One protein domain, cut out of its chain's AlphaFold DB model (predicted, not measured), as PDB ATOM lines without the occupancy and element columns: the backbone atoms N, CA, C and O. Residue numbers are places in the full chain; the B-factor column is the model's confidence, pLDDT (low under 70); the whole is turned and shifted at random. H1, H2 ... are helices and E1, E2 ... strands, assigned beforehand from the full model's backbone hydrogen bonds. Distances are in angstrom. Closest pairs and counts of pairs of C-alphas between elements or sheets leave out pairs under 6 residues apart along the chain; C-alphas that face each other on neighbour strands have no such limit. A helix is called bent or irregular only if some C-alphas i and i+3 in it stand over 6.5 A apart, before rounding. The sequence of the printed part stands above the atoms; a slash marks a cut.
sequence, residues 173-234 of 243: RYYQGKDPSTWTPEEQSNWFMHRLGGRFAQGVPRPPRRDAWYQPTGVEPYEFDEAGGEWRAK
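This is residues 173 to 234 of the 243 residues of an uncharacterized protein of Mycobacterium europaeum (UniProt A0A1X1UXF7). A thin, drawn-out chain has the helix H1 standing at one end and the small hairpin of E3 and E4 at the other, with the short strand pair E1 and E2 in between. Two links, residues 176 to 184 and residues 197 to 211, join the E1 and E2 pair to H1, and residues 215 to 221 lead on to the hairpin. The printed part has 62 residues with one named helix and four named strands, in the order E1, H1, E2, E3, E4; its two sheets, E1 - E2 and E3 - E4, are antiparallel. The class is mixed, helices and strands, with under half of the residues in named elements. The whole is only just extended, close to loose, with a radius of gyration of the C-alphas of 16.1 A, and spans 43 by 24 by 15 A.

Begin at E1, residues 173 to 175, and look across to E2, residues 212 to 214: they are antiparallel neighbours at 134 degrees between their directions. The C-alphas of Arg 173 and Trp 213 face each other at 4.4 A, and N 174 and O 212 are within hydrogen-bond range at 3.0 A, as are N 212 and O 175 at 3.0 A. In H1, residues 185 to 196, every O i to N i+4 pair is within hydrogen-bond range. Farther on, E3, residues 222 to 225, and E4, residues 230 to 233, form an antiparallel hairpin at 141 degrees. Look there for N 223 and O 232 at 2.8 A, and N 225 and O 230 at 2.8 A, both within hydrogen-bond range. H1 is apart from E3 and from E4. E1 and E3 are only just apart, with 8.3 A between their closest C-alphas.

Find C-alpha 173 at (-32.499, -25.656, -40.058), where E1 begins; it measures 5.8 A to C-alpha 175. H1 starts at C-alpha 185, at (-27.604, -11.851, -19.232), and runs 16.7 A to C-alpha 196; it is not bent. E2 covers 6.8 A from C-alpha 212 to C-alpha 214. E3 covers 9.5 A from C-alpha 222 to C-alpha 225, and E4 runs 10.0 A from C-alpha 230 to C-alpha 233, at (-42.931, -31.847, -51.684).

The C-alphas of Phe 200 and Lys 234, the two farthest apart, are 43.5 A from each other. The printed part has no cut. The link from H1 to E2, residues 197 to 211, is long, and the link from E3 to E4 is tight. The mean pLDDT of the printed part is 76.7; look for values under 70 at residues 173 to 175, 216 to 219, 224 and 226 to 229.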
ATOM      1  N   ARG A 173     -31.970 -26.685 -40.957       69.75
ATOM      2  CA  ARG A 173     -32.499 -25.656 -40.058       69.75
ATOM      3  C   ARG A 173     -33.892 -25.231 -40.514       69.75
ATOM      4  O   ARG A 173     -34.032 -24.658 -41.586       69.75
ATOM      5  N   TYR A 174     -34.906 -25.445 -39.679       69.56
ATOM      6  CA  TYR A 174     -36.291 -25.047 -39.982       69.56
ATOM      7  C   TYR A 174     -36.758 -23.821 -39.192       69.56
ATOM      8  O   TYR A 174     -37.803 -23.248 -39.490       69.56
ATOM      9  N   TYR A 175     -36.004 -23.416 -38.170       69.44
ATOM     10  CA  TYR A 175     -36.278 -22.202 -37.412       69.44
ATOM     11  C   TYR A 175     -34.970 -21.483 -37.110       69.44
ATOM     12  O   TYR A 175     -34.070 -22.061 -36.496       69.44
ATOM     13  N   GLN A 176     -34.878 -20.223 -37.531       71.31
ATOM     14  CA  GLN A 176     -33.775 -19.342 -37.174       71.31
ATOM     15  C   GLN A 176     -34.141 -18.607 -35.885       71.31
ATOM     16  O   GLN A 176     -35.033 -17.759 -35.855       71.31
ATOM     17  N   GLY A 177     -33.485 -18.998 -34.802       76.69
ATOM     18  CA  GLY A 177     -33.609 -18.359 -33.510       76.69
ATOM     19  C   GLY A 177     -32.557 -17.277 -33.307       76.69
ATOM     20  O   GLY A 177     -31.748 -16.964 -34.180       76.69
ATOM     21  N   LYS A 178     -32.557 -16.698 -32.108       78.38
ATOM     22  CA  LYS A 178     -31.498 -15.780 -31.689       78.38
ATOM     23  C   LYS A 178     -30.283 -16.604 -31.266       78.38
ATOM     24  O   LYS A 178     -30.420 -17.479 -30.404       78.38
ATOM     25  N   ASP A 179     -29.109 -16.308 -31.827       77.50
ATOM     26  CA  ASP A 179     -27.856 -16.972 -31.454       77.50
ATOM     27  C   ASP A 179     -27.622 -16.830 -29.935       77.50
ATOM     28  O   ASP A 179     -27.634 -15.699 -29.433       77.50
ATOM     29  N   PRO A 180     -27.403 -17.933 -29.191       74.56
ATOM     30  CA  PRO A 180     -27.138 -17.904 -27.754       74.56
ATOM     31  C   PRO A 180     -26.016 -16.963 -27.311       74.56
ATOM     32  O   PRO A 180     -26.065 -16.448 -26.197       74.56
ATOM     33  N   SER A 181     -25.016 -16.730 -28.163       77.81
ATOM     34  CA  SER A 181     -23.907 -15.811 -27.886       77.81
ATOM     35  C   SER A 181     -24.339 -14.341 -27.832       77.81
ATOM     36  O   SER A 181     -23.679 -13.524 -27.196       77.81
ATOM     37  N   THR A 182     -25.476 -14.011 -28.449       83.88
ATOM     38  CA  THR A 182     -26.054 -12.656 -28.490       83.88
ATOM     39  C   THR A 182     -27.136 -12.434 -27.433       83.88
ATOM     40  O   THR A 182     -27.796 -11.392 -27.411       83.88
ATOM     41  N   TRP A 183     -27.375 -13.425 -26.573       83.81
ATOM     42  CA  TRP A 183     -28.377 -13.320 -25.521       83.81
ATOM     43  C   TRP A 183     -27.913 -12.375 -24.424       83.81
ATOM     44  O   TRP A 183     -26.768 -12.439 -23.970       83.81
ATOM     45  N   THR A 184     -28.832 -11.538 -23.957       88.62
ATOM     46  CA  THR A 184     -28.603 -10.708 -22.777       88.62
ATOM     47  C   THR A 184     -28.425 -11.591 -21.535       88.62
ATOM     48  O   THR A 184     -28.924 -12.722 -21.500       88.62
ATOM     49  N   PRO A 185     -27.748 -11.102 -20.481       86.38
ATOM     50  CA  PRO A 185     -27.604 -11.851 -19.232       86.38
ATOM     51  C   PRO A 185     -28.948 -12.293 -18.630       86.38
ATOM     52  O   PRO A 185     -29.054 -13.389 -18.079       86.38
ATOM     53  N   GLU A 186     -29.991 -11.475 -18.786       85.69
ATOM     54  CA  GLU A 186     -31.347 -11.787 -18.331       85.69
ATOM     55  C   GLU A 186     -31.973 -12.934 -19.140       85.69
ATOM     56  O   GLU A 186     -32.490 -13.888 -18.563       85.69
ATOM     57  N   GLU A 187     -31.852 -12.915 -20.472       85.44
ATOM     58  CA  GLU A 187     -32.320 -14.006 -21.340       85.44
ATOM     59  C   GLU A 187     -31.605 -15.334 -21.031       85.44
ATOM     60  O   GLU A 187     -32.237 -16.393 -21.030       85.44
ATOM     61  N   GLN A 188     -30.304 -15.288 -20.722       84.75
ATOM     62  CA  GLN A 188     -29.529 -16.468 -20.322       84.75
ATOM     63  C   GLN A 188     -29.986 -17.024 -18.968       84.75
ATOM     64  O   GLN A 188     -30.139 -18.240 -18.823       84.75
ATOM     65  N   SER A 189     -30.238 -16.146 -17.994       85.50
ATOM     66  CA  SER A 189     -30.740 -16.522 -16.670       85.50
ATOM     67  C   SER A 189     -32.141 -17.126 -16.761       85.50
ATOM     68  O   SER A 189     -32.388 -18.218 -16.249       85.50
ATOM     69  N   ASN A 190     -33.037 -16.494 -17.522       87.25
ATOM     70  CA  ASN A 190     -34.382 -17.007 -17.772       87.25
ATOM     71  C   ASN A 190     -34.323 -18.379 -18.455       87.25
ATOM     72  O   ASN A 190     -35.002 -19.314 -18.032       87.25
ATOM     73  N   TRP A 191     -33.458 -18.552 -19.457       86.19
ATOM     74  CA  TRP A 191     -33.239 -19.857 -20.078       86.19
ATOM     75  C   TRP A 191     -32.743 -20.915 -19.091       86.19
ATOM     76  O   TRP A 191     -33.218 -22.052 -19.118       86.19
ATOM     77  N   PHE A 192     -31.833 -20.547 -18.190       86.50
ATOM     78  CA  PHE A 192     -31.356 -21.443 -17.144       86.50
ATOM     79  C   PHE A 192     -32.486 -21.855 -16.189       86.50
ATOM     80  O   PHE A 192     -32.650 -23.044 -15.923       86.50
ATOM     81  N   MET A 193     -33.331 -20.913 -15.761       87.00
ATOM     82  CA  MET A 193     -34.501 -21.200 -14.920       87.00
ATOM     83  C   MET A 193     -35.495 -22.143 -15.611       87.00
ATOM     84  O   MET A 193     -35.981 -23.090 -14.993       87.00
ATOM     85  N   HIS A 194     -35.739 -21.958 -16.913       84.94
ATOM     86  CA  HIS A 194     -36.563 -22.877 -17.712       84.94
ATOM     87  C   HIS A 194     -35.933 -24.272 -17.851       84.94
ATOM     88  O   HIS A 194     -36.656 -25.268 -17.853       84.94
ATOM     89  N   ARG A 195     -34.597 -24.376 -17.886       84.50
ATOM     90  CA  ARG A 195     -33.875 -25.660 -17.913       84.50
ATOM     91  C   ARG A 195     -33.932 -26.414 -16.582       84.50
ATOM     92  O   ARG A 195     -33.936 -27.642 -16.593       84.50
ATOM     93  N   LEU A 196     -33.991 -25.706 -15.453       83.06
ATOM     94  CA  LEU A 196     -34.149 -26.307 -14.120       83.06
ATOM     95  C   LEU A 196     -35.557 -26.884 -13.882       83.06
ATOM     96  O   LEU A 196     -35.750 -27.677 -12.960       83.06
ATOM     97  N   GLY A 197     -36.532 -26.521 -14.720       84.06
ATOM     98  CA  GLY A 197     -37.872 -27.101 -14.746       84.06
ATOM     99  C   GLY A 197     -38.980 -26.144 -14.302       84.06
ATOM    100  O   GLY A 197     -38.744 -25.038 -13.818       84.06
ATOM    101  N   GLY A 198     -40.231 -26.591 -14.456       82.56
ATOM    102  CA  GLY A 198     -41.421 -25.734 -14.347       82.56
ATOM    103  C   GLY A 198     -41.594 -24.990 -13.016       82.56
ATOM    104  O   GLY A 198     -42.159 -23.902 -13.012       82.56
ATOM    105  N   ARG A 199     -41.069 -25.524 -11.903       83.81
ATOM    106  CA  ARG A 199     -41.115 -24.860 -10.584       83.81
ATOM    107  C   ARG A 199     -40.243 -23.602 -10.516       83.81
ATOM    108  O   ARG A 199     -40.604 -22.661  -9.826       83.81
ATOM    109  N   PHE A 200     -39.121 -23.584 -11.232       79.94
ATOM    110  CA  PHE A 200     -38.186 -22.453 -11.272       79.94
ATOM    111  C   PHE A 200     -38.532 -21.458 -12.382       79.94
ATOM    112  O   PHE A 200     -38.190 -20.284 -12.304       79.94
ATOM    113  N   ALA A 201     -39.248 -21.926 -13.404       83.81
ATOM    114  CA  ALA A 201     -39.713 -21.131 -14.531       83.81
ATOM    115  C   ALA A 201     -41.034 -20.380 -14.267       83.81
ATOM    116  O   ALA A 201     -41.552 -19.700 -15.156       83.81
ATOM    117  N   GLN A 202     -41.624 -20.531 -13.078       80.50
ATOM    118  CA  GLN A 202     -42.932 -19.967 -12.761       80.50
ATOM    119  C   GLN A 202     -42.848 -18.437 -12.664       80.50
ATOM    120  O   GLN A 202     -42.129 -17.897 -11.832       80.50
ATOM    121  N   GLY A 203     -43.572 -17.737 -13.541       83.25
ATOM    122  CA  GLY A 203     -43.527 -16.271 -13.635       83.25
ATOM    123  C   GLY A 203     -42.300 -15.713 -14.369       83.25
ATOM    124  O   GLY A 203     -42.193 -14.500 -14.519       83.25
ATOM    125  N   VAL A 204     -41.405 -16.572 -14.868       86.19
ATOM    126  CA  VAL A 204     -40.217 -16.163 -15.628       86.19
ATOM    127  C   VAL A 204     -40.565 -16.067 -17.119       86.19
ATOM    128  O   VAL A 204     -41.018 -17.067 -17.697       86.19
ATOM    129  N   PRO A 205     -40.333 -14.914 -17.781       87.56
ATOM    130  CA  PRO A 205     -40.538 -14.771 -19.219       87.56
ATOM    131  C   PRO A 205     -39.811 -15.864 -20.005       87.56
ATOM    132  O   PRO A 205     -38.685 -16.248 -19.680       87.56
ATOM    133  N   ARG A 206     -40.458 -16.396 -21.049       82.38
ATOM    134  CA  ARG A 206     -39.821 -17.409 -21.896       82.38
ATOM    135  C   ARG A 206     -38.636 -16.775 -22.632       82.38
ATOM    136  O   ARG A 206     -38.817 -15.714 -23.228       82.38
ATOM    137  N   PRO A 207     -37.453 -17.407 -22.619       82.81
ATOM    138  CA  PRO A 207     -36.308 -16.901 -23.363       82.81
ATOM    139  C   PRO A 207     -36.584 -16.934 -24.877       82.81
ATOM    140  O   PRO A 207     -37.429 -17.718 -25.336       82.81
ATOM    141  N   PRO A 208     -35.858 -16.129 -25.673       79.94
ATOM    142  CA  PRO A 208     -35.903 -16.223 -27.125       79.94
ATOM    143  C   PRO A 208     -35.572 -17.648 -27.587       79.94
ATOM    144  O   PRO A 208     -34.741 -18.352 -27.007       79.94
ATOM    145  N   ARG A 209     -36.257 -18.093 -28.643       74.88
ATOM    146  CA  ARG A 209     -36.051 -19.424 -29.218       74.88
ATOM    147  C   ARG A 209     -34.655 -19.517 -29.842       74.88
ATOM    148  O   ARG A 209     -34.176 -18.557 -30.445       74.88
ATOM    149  N   ARG A 210     -34.017 -20.681 -29.690       72.31
ATOM    150  CA  ARG A 210     -32.762 -21.043 -30.369       72.31
ATOM    151  C   ARG A 210     -33.039 -21.536 -31.785       72.31
ATOM    152  O   ARG A 210     -34.179 -21.881 -32.093       72.31
ATOM    153  N   ASP A 211     -31.986 -21.613 -32.594       72.12
ATOM    154  CA  ASP A 211     -32.023 -22.338 -33.863       72.12
ATOM    155  C   ASP A 211     -32.546 -23.756 -33.634       72.12
ATOM    156  O   ASP A 211     -32.080 -24.469 -32.736       72.12
ATOM    157  N   ALA A 212     -33.531 -24.146 -34.440       70.19
ATOM    158  CA  ALA A 212     -34.089 -25.483 -34.411       70.19
ATOM    159  C   ALA A 212     -33.745 -26.208 -35.710       70.19
ATOM    160  O   ALA A 212     -33.938 -25.695 -36.817       70.19
ATOM    161  N   TRP A 213     -33.222 -27.414 -35.530       73.19
ATOM    162  CA  TRP A 213     -32.718 -28.270 -36.587       73.19
ATOM    163  C   TRP A 213     -33.595 -29.509 -36.668       73.19
ATOM    164  O   TRP A 213     -33.977 -30.082 -35.647       73.19
ATOM    165  N   TYR A 214     -33.941 -29.887 -37.885       73.12
ATOM    166  CA  TYR A 214     -34.661 -31.097 -38.213       73.12
ATOM    167  C   TYR A 214     -33.684 -32.042 -38.893       73.12
ATOM    168  O   TYR A 214     -33.012 -31.642 -39.834       73.12
ATOM    169  N   GLN A 215     -33.590 -33.279 -38.418       75.31
ATOM    170  CA  GLN A 215     -32.758 -34.302 -39.035       75.31
ATOM    171  C   GLN A 215     -33.622 -35.068 -40.043       75.31
ATOM    172  O   GLN A 215     -34.476 -35.837 -39.597       75.31
ATOM    173  N   PRO A 216     -33.445 -34.884 -41.365       66.31
ATOM    174  CA  PRO A 216     -34.185 -35.682 -42.322       66.31
ATOM    175  C   PRO A 216     -33.728 -37.135 -42.194       66.31
ATOM    176  O   PRO A 216     -32.539 -37.425 -42.048       66.31
ATOM    177  N   THR A 217     -34.678 -38.053 -42.228       65.00
ATOM    178  CA  THR A 217     -34.432 -39.498 -42.287       65.00
ATOM    179  C   THR A 217     -34.420 -40.000 -43.732       65.00
ATOM    180  O   THR A 217     -34.061 -41.144 -43.990       65.00
ATOM    181  N   GLY A 218     -34.801 -39.145 -44.688       64.06
ATOM    182  CA  GLY A 218     -34.900 -39.458 -46.113       64.06
ATOM    183  C   GLY A 218     -36.272 -40.006 -46.512       64.06
ATOM    184  O   GLY A 218     -36.623 -39.951 -47.691       64.06
ATOM    185  N   VAL A 219     -37.077 -40.445 -45.541       65.75
ATOM    186  CA  VAL A 219     -38.406 -41.064 -45.714       65.75
ATOM    187  C   VAL A 219     -39.537 -40.027 -45.638       65.75
ATOM    188  O   VAL A 219     -40.716 -40.359 -45.730       65.75
ATOM    189  N   GLU A 220     -39.212 -38.748 -45.471       71.00
ATOM    190  CA  GLU A 220     -40.211 -37.689 -45.390       71.00
ATOM    191  C   GLU A 220     -40.840 -37.376 -46.758       71.00
ATOM    192  O   GLU A 220     -40.114 -37.368 -47.761       71.00
ATOM    193  N   PRO A 221     -42.140 -37.021 -46.799       70.88
ATOM    194  CA  PRO A 221     -42.821 -36.549 -48.010       70.88
ATOM    195  C   PRO A 221     -42.347 -35.173 -48.496       70.88
ATOM    196  O   PRO A 221     -42.569 -34.818 -49.655       70.88
ATOM    197  N   TYR A 222     -41.678 -34.408 -47.633       71.19
ATOM    198  CA  TYR A 222     -41.183 -33.065 -47.924       71.19
ATOM    199  C   TYR A 222     -39.660 -33.002 -47.757       71.19
ATOM    200  O   TYR A 222     -39.084 -33.694 -46.919       71.19
ATOM    201  N   GLU A 223     -39.008 -32.167 -48.559       71.69
ATOM    202  CA  GLU A 223     -37.598 -31.794 -48.442       71.69
ATOM    203  C   GLU A 223     -37.476 -30.272 -48.359       71.69
ATOM    204  O   GLU A 223     -38.318 -29.544 -48.885       71.69
ATOM    205  N   PHE A 224     -36.457 -29.778 -47.666       66.75
ATOM    206  CA  PHE A 224     -36.212 -28.343 -47.577       66.75
ATOM    207  C   PHE A 224     -35.330 -27.893 -48.734       66.75
ATOM    208  O   PHE A 224     -34.264 -28.463 -48.964       66.75
ATOM    209  N   ASP A 225     -35.784 -26.880 -49.458       70.00
ATOM    210  CA  ASP A 225     -35.037 -26.247 -50.530       70.00
ATOM    211  C   ASP A 225     -34.119 -25.170 -49.941       70.00
ATOM    212  O   ASP A 225     -34.580 -24.098 -49.553       70.00
ATOM    213  N   GLU A 226     -32.815 -25.442 -49.863       58.94
ATOM    214  CA  GLU A 226     -31.844 -24.475 -49.333       58.94
ATOM    215  C   GLU A 226     -31.707 -23.215 -50.203       58.94
ATOM    216  O   GLU A 226     -31.345 -22.161 -49.682       58.94
ATOM    217  N   ALA A 227     -32.017 -23.289 -51.504       67.62
ATOM    218  CA  ALA A 227     -31.945 -22.134 -52.399       67.62
ATOM    219  C   ALA A 227     -33.159 -21.206 -52.237       67.62
ATOM    220  O   ALA A 227     -33.026 -19.989 -52.373       67.62
ATOM    221  N   GLY A 228     -34.332 -21.778 -51.943       62.19
ATOM    222  CA  GLY A 228     -35.584 -21.041 -51.741       62.19
ATOM    223  C   GLY A 228     -35.915 -20.723 -50.279       62.19
ATOM    224  O   GLY A 228     -36.710 -19.829 -50.016       62.19
ATOM    225  N   GLY A 229     -35.317 -21.435 -49.322       64.56
ATOM    226  CA  GLY A 229     -35.660 -21.336 -47.902       64.56
ATOM    227  C   GLY A 229     -37.042 -21.905 -47.554       64.56
ATOM    228  O   GLY A 229     -37.589 -21.568 -46.504       64.56
ATOM    229  N   GLU A 230     -37.616 -22.750 -48.414       71.38
ATOM    230  CA  GLU A 230     -38.978 -23.274 -48.279       71.38
ATOM    231  C   GLU A 230     -39.007 -24.807 -48.258       71.38
ATOM    232  O   GLU A 230     -38.168 -25.487 -48.846       71.38
ATOM    233  N   TRP A 231     -40.008 -25.368 -47.581       70.06
ATOM    234  CA  TRP A 231     -40.287 -26.801 -47.627       70.06
ATOM    235  C   TRP A 231     -41.080 -27.132 -48.889       70.06
ATOM    236  O   TRP A 231     -42.172 -26.602 -49.090       70.06
ATOM    237  N   ARG A 232     -40.568 -28.051 -49.711       73.62
ATOM    238  CA  ARG A 232     -41.220 -28.517 -50.940       73.62
ATOM    239  C   ARG A 232     -41.536 -30.008 -50.877       73.62
ATOM    240  O   ARG A 232     -40.847 -30.779 -50.213       73.62
ATOM    241  N   ALA A 233     -42.593 -30.430 -51.565       72.38
ATOM    242  CA  ALA A 233     -42.931 -31.847 -51.684       72.38
ATOM    243  C   ALA A 233     -41.909 -32.568 -52.578       72.38
ATOM    244  O   ALA A 233     -41.549 -32.064 -53.644       72.38
ATOM    245  N   LYS A 234     -41.464 -33.763 -52.173       74.75
ATOM    246  CA  LYS A 234     -40.607 -34.604 -53.020       74.75
ATOM    247  C   LYS A 234     -41.426 -35.132 -54.197       74.75
ATOM    248  O   LYS A 234     -42.420 -35.824 -53.994       74.75
TER     249      LYS A 234